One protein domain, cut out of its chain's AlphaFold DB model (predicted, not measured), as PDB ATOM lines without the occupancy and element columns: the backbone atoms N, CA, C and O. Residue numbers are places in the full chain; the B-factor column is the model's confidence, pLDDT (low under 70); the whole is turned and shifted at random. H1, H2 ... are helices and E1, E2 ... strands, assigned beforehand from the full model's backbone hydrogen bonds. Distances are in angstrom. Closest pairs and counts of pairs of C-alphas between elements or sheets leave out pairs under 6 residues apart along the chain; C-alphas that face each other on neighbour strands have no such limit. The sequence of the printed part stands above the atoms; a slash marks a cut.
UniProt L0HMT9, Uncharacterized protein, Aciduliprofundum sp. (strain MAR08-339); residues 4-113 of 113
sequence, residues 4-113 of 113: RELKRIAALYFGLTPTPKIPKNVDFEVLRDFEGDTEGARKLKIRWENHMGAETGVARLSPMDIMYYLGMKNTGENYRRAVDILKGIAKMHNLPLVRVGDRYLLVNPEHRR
ATOM      1  N   ARG A   4      -9.738 -34.227  -8.989       87.69
ATOM      2  CA  ARG A   4     -11.183 -34.477  -9.006       87.69
ATOM      3  C   ARG A   4     -11.873 -33.542  -9.996       87.69
ATOM      4  O   ARG A   4     -12.750 -33.970 -10.746       87.69
ATOM      5  N   GLU A   5     -11.453 -32.285 -10.025       88.75
ATOM      6  CA  GLU A   5     -11.923 -31.266 -10.953       88.75
ATOM      7  C   GLU A   5     -11.519 -31.593 -12.397       88.75
ATOM      8  O   GLU A   5     -12.372 -31.560 -13.284       88.75
ATOM      9  N   LEU A   6     -10.274 -32.025 -12.633       89.56
ATOM     10  CA  LEU A   6      -9.820 -32.487 -13.953       89.56
ATOM     11  C   LEU A   6     -10.660 -33.657 -14.479       89.56
ATOM     12  O   LEU A   6     -11.121 -33.632 -15.624       89.56
ATOM     13  N   LYS A   7     -10.911 -34.661 -13.632       87.75
ATOM     14  CA  LYS A   7     -11.755 -35.812 -13.983       87.75
ATOM     15  C   LYS A   7     -13.189 -35.381 -14.278       87.75
ATOM     16  O   LYS A   7     -13.776 -35.868 -15.240       87.75
ATOM     17  N   ARG A   8     -13.740 -34.427 -13.518       87.12
ATOM     18  CA  ARG A   8     -15.071 -33.858 -13.785       87.12
ATOM     19  C   ARG A   8     -15.125 -33.149 -15.140       87.12
ATOM     20  O   ARG A   8     -16.067 -33.382 -15.891       87.12
ATOM     21  N   ILE A   9     -14.132 -32.320 -15.469       87.94
ATOM     22  CA  ILE A   9     -14.054 -31.626 -16.766       87.94
ATOM     23  C   ILE A   9     -14.003 -32.642 -17.912       87.94
ATOM     24  O   ILE A   9     -14.751 -32.518 -18.882       87.94
ATOM     25  N   ALA A  10     -13.166 -33.674 -17.783       88.00
ATOM     26  CA  ALA A  10     -13.075 -34.734 -18.777       88.00
ATOM     27  C   ALA A  10     -14.385 -35.528 -18.903       88.00
ATOM     28  O   ALA A  10     -14.829 -35.798 -20.019       88.00
ATOM     29  N   ALA A  11     -15.034 -35.857 -17.785       85.19
ATOM     30  CA  ALA A  11     -16.312 -36.560 -17.778       85.19
ATOM     31  C   ALA A  11     -17.424 -35.746 -18.454       85.19
ATOM     32  O   ALA A  11     -18.191 -36.310 -19.228       85.19
ATOM     33  N   LEU A  12     -17.484 -34.428 -18.227       84.56
ATOM     34  CA  LEU A  12     -18.423 -33.542 -18.921       84.56
ATOM     35  C   LEU A  12     -18.126 -33.493 -20.423       84.56
ATOM     36  O   LEU A  12     -19.019 -33.722 -21.234       84.56
ATOM     37  N   TYR A  13     -16.863 -33.286 -20.807       84.31
ATOM     38  CA  TYR A  13     -16.474 -33.243 -22.217       84.31
ATOM     39  C   TYR A  13     -16.861 -34.521 -22.968       84.31
ATOM     40  O   TYR A  13     -17.490 -34.479 -24.027       84.31
ATOM     41  N   PHE A  14     -16.505 -35.677 -22.417       80.69
ATOM     42  CA  PHE A  14     -16.771 -36.943 -23.079       80.69
ATOM     43  C   PHE A  14     -18.193 -37.476 -22.864       80.69
ATOM     44  O   PHE A  14     -18.649 -38.310 -23.641       80.69
ATOM     45  N   GLY A  15     -18.897 -37.013 -21.831       72.62
ATOM     46  CA  GLY A  15     -20.301 -37.338 -21.582       72.62
ATOM     47  C   GLY A  15     -21.268 -36.566 -22.482       72.62
ATOM     48  O   GLY A  15     -22.354 -37.065 -22.768       72.62
ATOM     49  N   LEU A  16     -20.862 -35.380 -22.950       62.41
ATOM     50  CA  LEU A  16     -21.659 -34.499 -23.813       62.41
ATOM     51  C   LEU A  16     -21.288 -34.593 -25.300       62.41
ATOM     52  O   LEU A  16     -22.027 -34.099 -26.150       62.41
ATOM     53  N   THR A  17     -20.153 -35.205 -25.646       59.22
ATOM     54  CA  THR A  17     -19.772 -35.392 -27.051       59.22
ATOM     55  C   THR A  17     -20.512 -36.594 -27.661       59.22
ATOM     56  O   THR A  17     -20.604 -37.642 -27.030       59.22
ATOM     57  N   PRO A  18     -20.992 -36.510 -28.919       50.66
ATOM     58  CA  PRO A  18     -21.732 -37.588 -29.595       50.66
ATOM     59  C   PRO A  18     -20.872 -38.814 -29.970       50.66
ATOM     60  O   PRO A  18     -21.293 -39.665 -30.751       50.66
ATOM     61  N   THR A  19     -19.651 -38.920 -29.444       54.81
ATOM     62  CA  THR A  19     -18.798 -40.101 -29.626       54.81
ATOM     63  C   THR A  19     -19.326 -41.268 -28.780       54.81
ATOM     64  O   THR A  19     -20.051 -41.033 -27.815       54.81
ATOM     65  N   PRO A  20     -18.987 -42.539 -29.094       54.47
ATOM     66  CA  PRO A  20     -19.535 -43.682 -28.366       54.47
ATOM     67  C   PRO A  20     -19.312 -43.501 -26.864       54.47
ATOM     68  O   PRO A  20     -18.188 -43.178 -26.456       54.47
ATOM     69  N   LYS A  21     -20.405 -43.640 -26.094       58.19
ATOM     70  CA  LYS A  21     -20.446 -43.457 -24.637       58.19
ATOM     71  C   LYS A  21     -19.242 -44.161 -24.031       58.19
ATOM     72  O   LYS A  21     -19.059 -45.356 -24.265       58.19
ATOM     73  N   ILE A  22     -18.437 -43.424 -23.268       63.22
ATOM     74  CA  ILE A  22     -17.357 -44.034 -22.496       63.22
ATOM     75  C   ILE A  22     -17.985 -45.158 -21.658       63.22
ATOM     76  O   ILE A  22     -18.991 -44.909 -20.982       63.22
ATOM     77  N   PRO A  23     -17.457 -46.393 -21.722       65.00
ATOM     78  CA  PRO A  23     -17.947 -47.475 -20.885       65.00
ATOM     79  C   PRO A  23     -17.918 -47.041 -19.418       65.00
ATOM     80  O   PRO A  23     -16.959 -46.417 -18.974       65.00
ATOM     81  N   LYS A  24     -18.953 -47.392 -18.648       63.03
ATOM     82  CA  LYS A  24     -19.109 -46.959 -17.244       63.03
ATOM     83  C   LYS A  24     -17.926 -47.322 -16.329       63.03
ATOM     84  O   LYS A  24     -17.836 -46.781 -15.235       63.03
ATOM     85  N   ASN A  25     -17.047 -48.211 -16.786       69.00
ATOM     86  CA  ASN A  25     -15.943 -48.792 -16.029       69.00
ATOM     87  C   ASN A  25     -14.570 -48.273 -16.495       69.00
ATOM     88  O   ASN A  25     -13.556 -48.865 -16.145       69.00
ATOM     89  N   VAL A  26     -14.517 -47.250 -17.356       73.25
ATOM     90  CA  VAL A  26     -13.236 -46.678 -17.785       73.25
ATOM     91  C   VAL A  26     -12.757 -45.681 -16.743       73.25
ATOM     92  O   VAL A  26     -13.420 -44.676 -16.479       73.25
ATOM     93  N   ASP A  27     -11.576 -45.953 -16.203       81.06
ATOM     94  CA  ASP A  27     -10.906 -45.053 -15.284       81.06
ATOM     95  C   ASP A  27     -10.358 -43.816 -15.999       81.06
ATOM     96  O   ASP A  27      -9.901 -43.847 -17.146       81.06
ATOM     97  N   PHE A  28     -10.424 -42.697 -15.282       87.44
ATOM     98  CA  PHE A  28      -9.835 -41.436 -15.698       87.44
ATOM     99  C   PHE A  28      -8.466 -41.306 -15.040       87.44
ATOM    100  O   PHE A  28      -8.364 -41.198 -13.810       87.44
ATOM    101  N   GLU A  29      -7.432 -41.265 -15.868       91.44
ATOM    102  CA  GLU A  29      -6.040 -41.130 -15.453       91.44
ATOM    103  C   GLU A  29      -5.558 -39.706 -15.729       91.44
ATOM    104  O   GLU A  29      -5.760 -39.171 -16.820       91.44
ATOM    105  N   VAL A  30      -4.911 -39.078 -14.746       90.56
ATOM    106  CA  VAL A  30      -4.246 -37.785 -14.938       90.56
ATOM    107  C   VAL A  30      -2.767 -38.058 -15.171       90.56
ATOM    108  O   VAL A  30      -2.052 -38.491 -14.274       90.56
ATOM    109  N   LEU A  31      -2.314 -37.807 -16.392       90.69
ATOM    110  CA  LEU A  31      -0.928 -37.960 -16.794       90.69
ATOM    111  C   LEU A  31      -0.187 -36.639 -16.556       90.69
ATOM    112  O   LEU A  31      -0.685 -35.560 -16.894       90.69
ATOM    113  N   ARG A  32       1.010 -36.738 -15.973       83.50
ATOM    114  CA  ARG A  32       1.933 -35.609 -15.744       83.50
ATOM    115  C   ARG A  32       3.341 -35.858 -16.278       83.50
ATOM    116  O   ARG A  32       4.066 -34.897 -16.500       83.50
ATOM    117  N   ASP A  33       3.699 -37.119 -16.497       83.38
ATOM    118  CA  ASP A  33       4.957 -37.512 -17.118       83.38
ATOM    119  C   ASP A  33       4.663 -38.293 -18.402       83.38
ATOM    120  O   ASP A  33       3.892 -39.257 -18.395       83.38
ATOM    121  N   PHE A  34       5.185 -37.797 -19.522       85.25
ATOM    122  CA  PHE A  34       4.983 -38.361 -20.852       85.25
ATOM    123  C   PHE A  34       5.950 -37.754 -21.876       85.25
ATOM    124  O   PHE A  34       6.397 -36.605 -21.781       85.25
ATOM    125  N   GLU A  35       6.223 -38.531 -22.921       86.44
ATOM    126  CA  GLU A  35       6.908 -38.064 -24.123       86.44
ATOM    127  C   GLU A  35       5.902 -37.583 -25.172       86.44
ATOM    128  O   GLU A  35       4.777 -38.078 -25.252       86.44
ATOM    129  N   GLY A  36       6.294 -36.590 -25.968       86.94
ATOM    130  CA  GLY A  36       5.442 -36.009 -27.000       86.94
ATOM    131  C   GLY A  36       6.237 -35.207 -28.024       86.94
ATOM    132  O   GLY A  36       7.377 -34.807 -27.774       86.94
ATOM    133  N   ASP A  37       5.617 -34.955 -29.173       90.31
ATOM    134  CA  ASP A  37       6.206 -34.218 -30.291       90.31
ATOM    135  C   ASP A  37       6.223 -32.710 -29.994       90.31
ATOM    136  O   ASP A  37       5.291 -31.963 -30.306       90.31
ATOM    137  N   THR A  38       7.302 -32.256 -29.354       86.94
ATOM    138  CA  THR A  38       7.489 -30.834 -29.026       86.94
ATOM    139  C   THR A  38       7.748 -29.964 -30.258       86.94
ATOM    140  O   THR A  38       7.467 -28.766 -30.225       86.94
ATOM    141  N   GLU A  39       8.243 -30.527 -31.364       87.88
ATOM    142  CA  GLU A  39       8.483 -29.763 -32.589       87.88
ATOM    143  C   GLU A  39       7.165 -29.491 -33.324       87.88
ATOM    144  O   GLU A  39       6.874 -28.343 -33.681       87.88
ATOM    145  N   GLY A  40       6.332 -30.521 -33.490       84.44
ATOM    146  CA  GLY A  40       4.969 -30.395 -34.001       84.44
ATOM    147  C   GLY A  40       4.120 -29.463 -33.138       84.44
ATOM    148  O   GLY A  40       3.422 -28.599 -33.671       84.44
ATOM    149  N   ALA A  41       4.255 -29.554 -31.811       87.69
ATOM    150  CA  ALA A  41       3.595 -28.654 -30.870       87.69
ATOM    151  C   ALA A  41       4.006 -27.183 -31.059       87.69
ATOM    152  O   ALA A  41       3.135 -26.323 -31.150       87.69
ATOM    153  N   ARG A  42       5.307 -26.876 -31.193       86.88
ATOM    154  CA  ARG A  42       5.795 -25.498 -31.432       86.88
ATOM    155  C   ARG A  42       5.250 -24.879 -32.715       86.88
ATOM    156  O   ARG A  42       5.046 -23.668 -32.775       86.88
ATOM    157  N   LYS A  43       5.050 -25.696 -33.752       86.62
ATOM    158  CA  LYS A  43       4.504 -25.245 -35.040       86.62
ATOM    159  C   LYS A  43       3.007 -24.931 -34.943       86.62
ATOM    160  O   LYS A  43       2.525 -24.068 -35.678       86.62
ATOM    161  N   LEU A  44       2.279 -25.570 -34.023       85.38
ATOM    162  CA  LEU A  44       0.877 -25.257 -33.755       85.38
ATOM    163  C   LEU A  44       0.735 -24.007 -32.878       85.38
ATOM    164  O   LEU A  44       0.948 -24.028 -31.670       85.38
ATOM    165  N   LYS A  45       0.257 -22.914 -33.476       76.69
ATOM    166  CA  LYS A  45      -0.247 -21.755 -32.725       76.69
ATOM    167  C   LYS A  45      -1.740 -21.933 -32.445       76.69
ATOM    168  O   LYS A  45      -2.569 -21.504 -33.246       76.69
ATOM    169  N   ILE A  46      -2.095 -22.573 -31.329       77.00
ATOM    170  CA  ILE A  46      -3.506 -22.780 -30.964       77.00
ATOM    171  C   ILE A  46      -4.032 -21.613 -30.128       77.00
ATOM    172  O   ILE A  46      -3.424 -21.210 -29.139       77.00
ATOM    173  N   ARG A  47      -5.198 -21.087 -30.517       79.81
ATOM    174  CA  ARG A  47      -5.957 -20.111 -29.724       79.81
ATOM    175  C   ARG A  47      -6.886 -20.850 -28.763       79.81
ATOM    176  O   ARG A  47      -7.894 -21.398 -29.198       79.81
ATOM    177  N   TRP A  48      -6.555 -20.849 -27.473       81.00
ATOM    178  CA  TRP A  48      -7.285 -21.576 -26.421       81.00
ATOM    179  C   TRP A  48      -8.739 -21.133 -26.243       81.00
ATOM    180  O   TRP A  48      -9.592 -21.952 -25.911       81.00
ATOM    181  N   GLU A  49      -9.037 -19.863 -26.518       78.19
ATOM    182  CA  GLU A  49     -10.384 -19.289 -26.406       78.19
ATOM    183  C   GLU A  49     -11.418 -20.032 -27.261       78.19
ATOM    184  O   GLU A  49     -12.559 -20.212 -26.844       78.19
ATOM    185  N   ASN A  50     -10.995 -20.551 -28.419       79.25
ATOM    186  CA  ASN A  50     -11.862 -21.298 -29.332       79.25
ATOM    187  C   ASN A  50     -12.239 -22.691 -28.806       79.25
ATOM    188  O   ASN A  50     -13.116 -23.338 -29.370       79.25
ATOM    189  N   HIS A  51     -11.577 -23.158 -27.745       82.88
ATOM    190  CA  HIS A  51     -11.774 -24.487 -27.163       82.88
ATOM    191  C   HIS A  51     -12.230 -24.420 -25.706       82.88
ATOM    192  O   HIS A  51     -12.062 -25.373 -24.940       82.88
ATOM    193  N   MET A  52     -12.796 -23.284 -25.303       83.19
ATOM    194  CA  MET A  52     -13.387 -23.112 -23.984       83.19
ATOM    195  C   MET A  52     -14.669 -23.942 -23.868       83.19
ATOM    196  O   MET A  52     -15.599 -23.797 -24.660       83.19
ATOM    197  N   GLY A  53     -14.721 -24.842 -22.884       78.31
ATOM    198  CA  GLY A  53     -15.935 -25.599 -22.589       78.31
ATOM    199  C   GLY A  53     -16.996 -24.685 -21.981       78.31
ATOM    200  O   GLY A  53     -16.769 -24.143 -20.906       78.31
ATOM    201  N   ALA A  54     -18.152 -24.535 -22.635       76.69
ATOM    202  CA  ALA A  54     -19.215 -23.635 -22.174       76.69
ATOM    203  C   ALA A  54     -19.700 -23.951 -20.745       76.69
ATOM    204  O   ALA A  54     -19.931 -23.038 -19.963       76.69
ATOM    205  N   GLU A  55     -19.806 -25.234 -20.384       79.19
ATOM    206  CA  GLU A  55     -20.253 -25.648 -19.045       79.19
ATOM    207  C   GLU A  55     -19.163 -25.574 -17.972       79.19
ATOM    208  O   GLU A  55     -19.458 -25.373 -16.796       79.19
ATOM    209  N   THR A  56     -17.900 -25.784 -18.350       79.88
ATOM    210  CA  THR A  56     -16.787 -25.834 -17.392       79.88
ATOM    211  C   THR A  56     -16.080 -24.494 -17.243       79.88
ATOM    212  O   THR A  56     -15.364 -24.309 -16.263       79.88
ATOM    213  N   GLY A  57     -16.233 -23.586 -18.211       83.75
ATOM    214  CA  GLY A  57     -15.515 -22.313 -18.275       83.75
ATOM    215  C   GLY A  57     -14.006 -22.467 -18.480       83.75
ATOM    216  O   GLY A  57     -13.272 -21.503 -18.300       83.75
ATOM    217  N   VAL A  58     -13.531 -23.670 -18.822       85.69
ATOM    218  CA  VAL A  58     -12.104 -24.013 -18.906       85.69
ATOM    219  C   VAL A  58     -11.735 -24.358 -20.344       85.69
ATOM    220  O   VAL A  58     -12.456 -25.099 -21.020       85.69
ATOM    221  N   ALA A  59     -10.596 -23.847 -20.813       90.19
ATOM    222  CA  ALA A  59     -10.044 -24.217 -22.110       90.19
ATOM    223  C   ALA A  59      -9.519 -25.662 -22.115       90.19
ATOM    224  O   ALA A  59      -8.826 -26.104 -21.195       90.19
ATOM    225  N   ARG A  60      -9.834 -26.402 -23.178       91.38
ATOM    226  CA  ARG A  60      -9.433 -27.803 -23.366       91.38
ATOM    227  C   ARG A  60      -8.899 -28.041 -24.774       91.38
ATOM    228  O   ARG A  60      -9.112 -27.227 -25.653       91.38
ATOM    229  N   LEU A  61      -8.246 -29.168 -25.012       92.81
ATOM    230  CA  LEU A  61      -7.827 -29.594 -26.347       92.81
ATOM    231  C   LEU A  61      -7.813 -31.115 -26.427       92.81
ATOM    232  O   LEU A  61      -7.357 -31.789 -25.508       92.81
ATOM    233  N   SER A  62      -8.298 -31.661 -27.529       93.06
ATOM    234  CA  SER A  62      -8.271 -33.092 -27.823       93.06
ATOM    235  C   SER A  62      -7.463 -33.374 -29.095       93.06
ATOM    236  O   SER A  62      -7.234 -32.465 -29.898       93.06
ATOM    237  N   PRO A  63      -7.057 -34.633 -29.341       93.88
ATOM    238  CA  PRO A  63      -6.385 -34.988 -30.591       93.88
ATOM    239  C   PRO A  63      -7.232 -34.654 -31.826       93.88
ATOM    240  O   PRO A  63      -6.693 -34.260 -32.854       93.88
ATOM    241  N   MET A  64      -8.563 -34.732 -31.714       91.38
ATOM    242  CA  MET A  64      -9.479 -34.377 -32.802       91.38
ATOM    243  C   MET A  64      -9.392 -32.892 -33.173       91.38
ATOM    244  O   MET A  64      -9.424 -32.563 -34.358       91.38
ATOM    245  N   ASP A  65      -9.224 -32.006 -32.187       90.69
ATOM    246  CA  ASP A  65      -9.065 -30.567 -32.424       90.69
ATOM    247  C   ASP A  65      -7.757 -30.292 -33.186       90.69
ATOM    248  O   ASP A  65      -7.737 -29.525 -34.147       90.69
ATOM    249  N   ILE A  66      -6.666 -30.977 -32.817       91.88
ATOM    250  CA  ILE A  66      -5.369 -30.886 -33.510       91.88
ATOM    251  C   ILE A  66      -5.482 -31.394 -34.949       91.88
ATOM    252  O   ILE A  66      -5.000 -30.739 -35.872       91.88
ATOM    253  N   MET A  67      -6.133 -32.541 -35.157       93.00
ATOM    254  CA  MET A  67      -6.352 -33.087 -36.497       93.00
ATOM    255  C   MET A  67      -7.149 -32.119 -37.370       93.00
ATOM    256  O   MET A  67      -6.786 -31.919 -38.527       93.00
ATOM    257  N   TYR A  68      -8.187 -31.490 -36.812       90.31
ATOM    258  CA  TYR A  68      -8.961 -30.461 -37.500       90.31
ATOM    259  C   TYR A  68      -8.090 -29.258 -37.887       90.31
ATOM    260  O   TYR A  68      -8.088 -28.862 -39.051       90.31
ATOM    261  N   TYR A  69      -7.279 -28.733 -36.961       88.81
ATOM    262  CA  TYR A  69      -6.349 -27.631 -37.251       88.81
ATOM    263  C   TYR A  69      -5.347 -27.951 -38.356       88.81
ATOM    264  O   TYR A  69      -4.990 -27.073 -39.138       88.81
ATOM    265  N   LEU A  70      -4.872 -29.192 -38.397       89.75
ATOM    266  CA  LEU A  70      -3.890 -29.647 -39.375       89.75
ATOM    267  C   LEU A  70      -4.524 -30.163 -40.675       89.75
ATOM    268  O   LEU A  70      -3.795 -30.621 -41.554       89.75
ATOM    269  N   GLY A  71      -5.855 -30.129 -40.811       91.38
ATOM    270  CA  GLY A  71      -6.556 -30.651 -41.988       91.38
ATOM    271  C   GLY A  71      -6.354 -32.156 -42.208       91.38
ATOM    272  O   GLY A  71      -6.369 -32.633 -43.342       91.38
ATOM    273  N   MET A  72      -6.123 -32.919 -41.136       92.69
ATOM    274  CA  MET A  72      -5.846 -34.353 -41.205       92.69
ATOM    275  C   MET A  72      -7.129 -35.173 -41.364       92.69
ATOM    276  O   MET A  72      -8.136 -34.938 -40.699       92.69
ATOM    277  N   LYS A  73      -7.070 -36.223 -42.192       93.69
ATOM    278  CA  LYS A  73      -8.149 -37.219 -42.282       93.69
ATOM    279  C   LYS A  73      -8.272 -38.004 -40.975       93.69
ATOM    280  O   LYS A  73      -7.254 -38.334 -40.364       93.69
ATOM    281  N   ASN A  74      -9.497 -38.379 -40.604       91.75
ATOM    282  CA  ASN A  74      -9.761 -39.203 -39.424       91.75
ATOM    283  C   ASN A  74      -9.318 -40.662 -39.643       91.75
ATOM    284  O   ASN A  74     -10.078 -41.485 -40.146       91.75
ATOM    285  N   THR A  75      -8.061 -40.954 -39.308       94.38
ATOM    286  CA  THR A  75      -7.438 -42.281 -39.397       94.38
ATOM    287  C   THR A  75      -6.700 -42.582 -38.096       94.38
ATOM    288  O   THR A  75      -6.283 -41.659 -37.394       94.38
ATOM    289  N   GLY A  76      -6.493 -43.864 -37.777       92.31
ATOM    290  CA  GLY A  76      -5.781 -44.254 -36.553       92.31
ATOM    291  C   GLY A  76      -4.333 -43.747 -36.494       92.31
ATOM    292  O   GLY A  76      -3.849 -43.404 -35.420       92.31
ATOM    293  N   GLU A  77      -3.650 -43.649 -37.636       95.56
ATOM    294  CA  GLU A  77      -2.288 -43.108 -37.713       95.56
ATOM    295  C   GLU A  77      -2.250 -41.606 -37.412       95.56
ATOM    296  O   GLU A  77      -1.496 -41.171 -36.540       95.56
ATOM    297  N   ASN A  78      -3.119 -40.822 -38.058       94.62
ATOM    298  CA  ASN A  78      -3.205 -39.384 -37.803       94.62
ATOM    299  C   ASN A  78      -3.647 -39.090 -36.369       94.62
ATOM    300  O   ASN A  78      -3.156 -38.140 -35.765       94.62
ATOM    301  N   TYR A  79      -4.532 -39.918 -35.809       94.50
ATOM    302  CA  TYR A  79      -4.935 -39.791 -34.414       94.50
ATOM    303  C   TYR A  79      -3.753 -40.008 -33.463       94.50
ATOM    304  O   TYR A  79      -3.541 -39.184 -32.577       94.50
ATOM    305  N   ARG A  80      -2.933 -41.052 -33.669       94.88
ATOM    306  CA  ARG A  80      -1.712 -41.269 -32.867       94.88
ATOM    307  C   ARG A  80      -0.755 -40.082 -32.965       94.88
ATOM    308  O   ARG A  80      -0.318 -39.572 -31.940       94.88
ATOM    309  N   ARG A  81      -0.523 -39.573 -34.176       94.88
ATOM    310  CA  ARG A  81       0.303 -38.377 -34.383       94.88
ATOM    311  C   ARG A  81      -0.252 -37.154 -33.649       94.88
ATOM    312  O   ARG A  81       0.499 -36.404 -33.035       94.88
ATOM    313  N   ALA A  82      -1.564 -36.949 -33.684       94.88
ATOM    314  CA  ALA A  82      -2.208 -35.855 -32.969       94.88
ATOM    315  C   ALA A  82      -2.129 -36.018 -31.442       94.88
ATOM    316  O   ALA A  82      -1.971 -35.022 -30.742       94.88
ATOM    317  N   VAL A  83      -2.183 -37.250 -30.921       95.69
ATOM    318  CA  VAL A  83      -1.922 -37.542 -29.502       95.69
ATOM    319  C   VAL A  83      -0.491 -37.156 -29.123       95.69
ATOM    320  O   VAL A  83      -0.299 -36.520 -28.087       95.69
ATOM    321  N   ASP A  84       0.505 -37.476 -29.949       95.25
ATOM    322  CA  ASP A  84       1.902 -37.127 -29.661       95.25
ATOM    323  C   ASP A  84       2.128 -35.612 -29.671       95.25
ATOM    324  O   ASP A  84       2.790 -35.082 -28.777       95.25
ATOM    325  N   ILE A  85       1.506 -34.892 -30.607       94.88
ATOM    326  CA  ILE A  85       1.507 -33.421 -30.620       94.88
ATOM    327  C   ILE A  85       0.804 -32.872 -29.370       94.88
ATOM    328  O   ILE A  85       1.322 -31.953 -28.734       94.88
ATOM    329  N   LEU A  86      -0.343 -33.437 -28.973       95.25
ATOM    330  CA  LEU A  86      -1.076 -33.022 -27.772       95.25
ATOM    331  C   LEU A  86      -0.216 -33.158 -26.511       95.25
ATOM    332  O   LEU A  86      -0.164 -32.236 -25.699       95.25
ATOM    333  N   LYS A  87       0.493 -34.286 -26.371       95.38
ATOM    334  CA  LYS A  87       1.475 -34.507 -25.301       95.38
ATOM    335  C   LYS A  87       2.625 -33.503 -25.385       95.38
ATOM    336  O   LYS A  87       3.043 -32.973 -24.362       95.38
ATOM    337  N   GLY A  88       3.103 -33.181 -26.588       93.81
ATOM    338  CA  GLY A  88       4.110 -32.140 -26.806       93.81
ATOM    339  C   GLY A  88       3.666 -30.774 -26.272       93.81
ATOM    340  O   GLY A  88       4.409 -30.138 -25.524       93.81
ATOM    341  N   ILE A  89       2.430 -30.362 -26.576       92.25
ATOM    342  CA  ILE A  89       1.829 -29.116 -26.067       92.25
ATOM    343  C   ILE A  89       1.719 -29.172 -24.542       92.25
ATOM    344  O   ILE A  89       2.157 -28.251 -23.853       92.25
ATOM    345  N   ALA A  90       1.172 -30.263 -24.004       92.75
ATOM    346  CA  ALA A  90       0.997 -30.435 -22.568       92.75
ATOM    347  C   ALA A  90       2.331 -30.318 -21.814       92.75
ATOM    348  O   ALA A  90       2.419 -29.599 -20.823       92.75
ATOM    349  N   LYS A  91       3.395 -30.933 -22.342       92.12
ATOM    350  CA  LYS A  91       4.747 -30.866 -21.778       92.12
ATOM    351  C   LYS A  91       5.330 -29.455 -21.835       92.12
ATOM    352  O   LYS A  91       5.849 -28.971 -20.835       92.12
ATOM    353  N   MET A  92       5.231 -28.784 -22.983       90.50
ATOM    354  CA  MET A  92       5.766 -27.427 -23.165       90.50
ATOM    355  C   MET A  92       5.153 -26.405 -22.207       90.50
ATOM    356  O   MET A  92       5.839 -25.479 -21.785       90.50
ATOM    357  N   HIS A  93       3.873 -26.575 -21.883       87.81
ATOM    358  CA  HIS A  93       3.127 -25.666 -21.018       87.81
ATOM    359  C   HIS A  93       2.960 -26.192 -19.584       87.81
ATOM    360  O   HIS A  93       2.271 -25.560 -18.791       87.81
ATOM    361  N   ASN A  94       3.575 -27.331 -19.240       89.81
ATOM    362  CA  ASN A  94       3.430 -27.994 -17.939       89.81
ATOM    363  C   ASN A  94       1.954 -28.195 -17.520       89.81
ATOM    364  O   ASN A  94       1.556 -27.927 -16.384       89.81
ATOM    365  N   LEU A  95       1.124 -28.633 -18.469       90.81
ATOM    366  CA  LEU A  95      -0.320 -28.785 -18.310       90.81
ATOM    367  C   LEU A  95      -0.726 -30.247 -18.058       90.81
ATOM    368  O   LEU A  95      -0.113 -31.165 -18.610       90.81
ATOM    369  N   PRO A  96      -1.797 -30.482 -17.278       91.62
ATOM    370  CA  PRO A  96      -2.306 -31.824 -17.027       91.62
ATOM    371  C   PRO A  96      -3.007 -32.406 -18.262       91.62
ATOM    372  O   PRO A  96      -3.879 -31.770 -18.865       91.62
ATOM    373  N   LEU A  97      -2.684 -33.659 -18.586       93.69
ATOM    374  CA  LEU A  97      -3.342 -34.420 -19.644       93.69
ATOM    375  C   LEU A  97      -4.217 -35.510 -19.024       93.69
ATOM    376  O   LEU A  97      -3.728 -36.351 -18.280       93.69
ATOM    377  N   VAL A  98      -5.509 -35.525 -19.337       93.69
ATOM    378  CA  VAL A  98      -6.432 -36.559 -18.860       93.69
ATOM    379  C   VAL A  98      -6.580 -37.636 -19.927       93.69
ATOM    380  O   VAL A  98      -6.920 -37.334 -21.073       93.69
ATOM    381  N   ARG A  99      -6.345 -38.893 -19.557       92.38
ATOM    382  CA  ARG A  99      -6.572 -40.069 -20.399       92.38
ATOM    383  C   ARG A  99      -7.822 -40.809 -19.939       92.38
ATOM    384  O   ARG A  99      -8.043 -40.985 -18.743       92.38
ATOM    385  N   VAL A 100      -8.624 -41.250 -20.905       88.31
ATOM    386  CA  VAL A 100      -9.851 -42.021 -20.676       88.31
ATOM    387  C   VAL A 100      -9.942 -43.122 -21.730       88.31
ATOM    388  O   VAL A 100     -10.344 -42.879 -22.872       88.31
ATOM    389  N   GLY A 101      -9.489 -44.329 -21.381       86.25
ATOM    390  CA  GLY A 101      -9.265 -45.406 -22.351       86.25
ATOM    391  C   GLY A 101      -8.232 -44.988 -23.408       86.25
ATOM    392  O   GLY A 101      -7.097 -44.651 -23.072       86.25
ATOM    393  N   ASP A 102      -8.643 -44.944 -24.677       85.88
ATOM    394  CA  ASP A 102      -7.799 -44.506 -25.808       85.88
ATOM    395  C   ASP A 102      -7.959 -43.014 -26.157       85.88
ATOM    396  O   ASP A 102      -7.457 -42.522 -27.175       85.88
ATOM    397  N   ARG A 103      -8.698 -42.270 -25.327       89.38
ATOM    398  CA  ARG A 103      -8.958 -40.842 -25.524       89.38
ATOM    399  C   ARG A 103      -8.109 -39.983 -24.614       89.38
ATOM    400  O   ARG A 103      -7.786 -40.369 -23.496       89.38
ATOM    401  N   TYR A 104      -7.803 -38.790 -25.108       93.50
ATOM    402  CA  TYR A 104      -6.972 -37.815 -24.420       93.50
ATOM    403  C   TYR A 104      -7.640 -36.445 -24.425       93.50
ATOM    404  O   TYR A 104      -8.269 -36.051 -25.411       93.50
ATOM    405  N   LEU A 105      -7.489 -35.728 -23.317       93.81
ATOM    406  CA  LEU A 105      -7.975 -34.373 -23.142       93.81
ATOM    407  C   LEU A 105      -6.947 -33.554 -22.370       93.81
ATOM    408  O   LEU A 105      -6.698 -33.795 -21.192       93.81
ATOM    409  N   LEU A 106      -6.359 -32.572 -23.035       93.94
ATOM    410  CA  LEU A 106      -5.537 -31.557 -22.401       93.94
ATOM    411  C   LEU A 106      -6.448 -30.501 -21.789       93.94
ATOM    412  O   LEU A 106      -7.369 -30.024 -22.451       93.94
ATOM    413  N   VAL A 107      -6.190 -30.130 -20.542       91.94
ATOM    414  CA  VAL A 107      -6.950 -29.098 -19.833       91.94
ATOM    415  C   VAL A 107      -6.001 -27.959 -19.494       91.94
ATOM    416  O   VAL A 107      -4.939 -28.198 -18.926       91.94
ATOM    417  N   ASN A 108      -6.377 -26.726 -19.836       89.94
ATOM    418  CA  ASN A 108      -5.614 -25.527 -19.503       89.94
ATOM    419  C   ASN A 108      -6.315 -24.750 -18.367       89.94
ATOM    420  O   ASN A 108      -7.284 -24.033 -18.629       89.94
ATOM    421  N   PRO A 109      -5.837 -24.870 -17.109       82.69
ATOM    422  CA  PRO A 109      -6.425 -24.193 -15.952       82.69
ATOM    423  C   PRO A 109      -6.325 -22.673 -15.997       82.69
ATOM    424  O   PRO A 109      -7.133 -22.000 -15.367       82.69
ATOM    425  N   GLU A 110      -5.305 -22.145 -16.673       81.69
ATOM    426  CA  GLU A 110      -4.982 -20.717 -16.664       81.69
ATOM    427  C   GLU A 110      -6.028 -19.900 -17.428       81.69
ATOM    428  O   GLU A 110      -6.173 -18.705 -17.206       81.69
ATOM    429  N   HIS A 111      -6.794 -20.557 -18.302       76.81
ATOM    430  CA  HIS A 111      -7.860 -19.952 -19.096       76.81
ATOM    431  C   HIS A 111      -9.239 -20.315 -18.532       76.81
ATOM    432  O   HIS A 111     -10.105 -20.816 -19.253       76.81
ATOM    433  N   ARG A 112      -9.423 -20.094 -17.227       76.06
ATOM    434  CA  ARG A 112     -10.709 -20.241 -16.538       76.06
ATOM    435  C   ARG A 112     -11.431 -18.893 -16.493       76.06
ATOM    436  O   ARG A 112     -10.828 -17.906 -16.081       76.06
ATOM    437  N   ARG A 113     -12.694 -18.859 -16.922       68.06
ATOM    438  CA  ARG A 113     -13.602 -17.717 -16.719       68.06
ATOM    439  C   ARG A 113     -14.437 -17.873 -15.457       68.06
ATOM    440  O   ARG A 113     -14.726 -19.034 -15.086       68.06
TER     441      ARG A 113
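Overview. This is residues 4 to 113 of the 113 residues of an uncharacterized protein of Aciduliprofundum sp. (strain MAR08-339) (UniProt L0HMT9). A small, strongly twisted sheet of four strands is sandwiched between two helices, H1 on one face and the long H5 on the other. The short helices H2 and H4 pack crosswise on H5, while H3 sits by the edge strand E2, and residues 15 to 21, running from the end of H1, stick out. The printed part has 110 residues with five named helices and four named strands, in the order H1 E1 H2 H3 E2 H4 H5 E3 E4; the sheet's order is E1 E3 E4 E2, antiparallel throughout, and the class is mixed, helices and strands. The whole is compact, with a radius of gyration of the C-alphas of 13.1 A, and rounded, spanning 34 by 31 by 26 A.

Along the chain. H1, residues 4 to 16, begins at C-alpha 4 (-11.183, -34.477, -9.006) and is 18.1 A long. E1 is residues 28 to 31, H2 residues 38 to 43, H3 residues 48 to 51, E2 residues 58 to 61 and H4 residues 63 to 69. H5, residues 76 to 92, is 24.4 A long and begins at C-alpha 76 (-5.781, -44.254, -36.553). E3 is residues 97 to 100. E4, residues 103 to 112, is 22.5 A long, bends by 74 degrees at residue 109 and ends at C-alpha 112 (-10.709, -20.241, -16.538).

Arrangement. E1 and E3 are antiparallel, with N 31 and O 97 2.8 A apart. E3 and E4 form a hairpin, with N 98 and O 105 2.8 A apart. E4 is staggered: residues 103 to 106 pair with E3 and 106 to 112 with E2, where N 61 and O 106 are 2.8 A apart. H1 and H5 are on opposite faces, giving three layers, helices on both faces of a sheet. The closest C-alphas of H1 and E1 are those of Lys 7 and Phe 28, 6.2 A apart. H5 lies over E4 at a height over the sheet of 9.4 A. E2, H4 H5 and E3 form a split strand-helix-strand unit, two strands running the same way with E4 between them in the sheet; its crossover is right-handed. H4 touches H5, about perpendicular at 88 degrees, the closest C-alphas being those of Pro 63 and Ala 82, 4.9 A; H4 only grazes the sheet, with residues 63 to 64. H2, not on the sheet, touches residues 85 to 92 of H5 at 87 degrees, about perpendicular, with the C-alphas of Thr 38 and Gly 88 closest at 4.2 A. H3 is on the same face as H5; its closest C-alpha to E2 is that of His 51, 5.3 A from that of Ala 59. In H1, H2, H4 and H5 every O i to N i+4 pair is within hydrogen-bond range; H3 is too short for one.

Size, cuts and confidence. The C-alphas farthest apart, those of Lys 24 and Lys 43, are 36.7 A apart. The printed part has no cut, and its last residue, 113, is the chain's last. The link from H1 to E1, 11 residues, is long. The mean pLDDT of the printed part is 85.3; residues 16 to 25 and residue 113 are under 70.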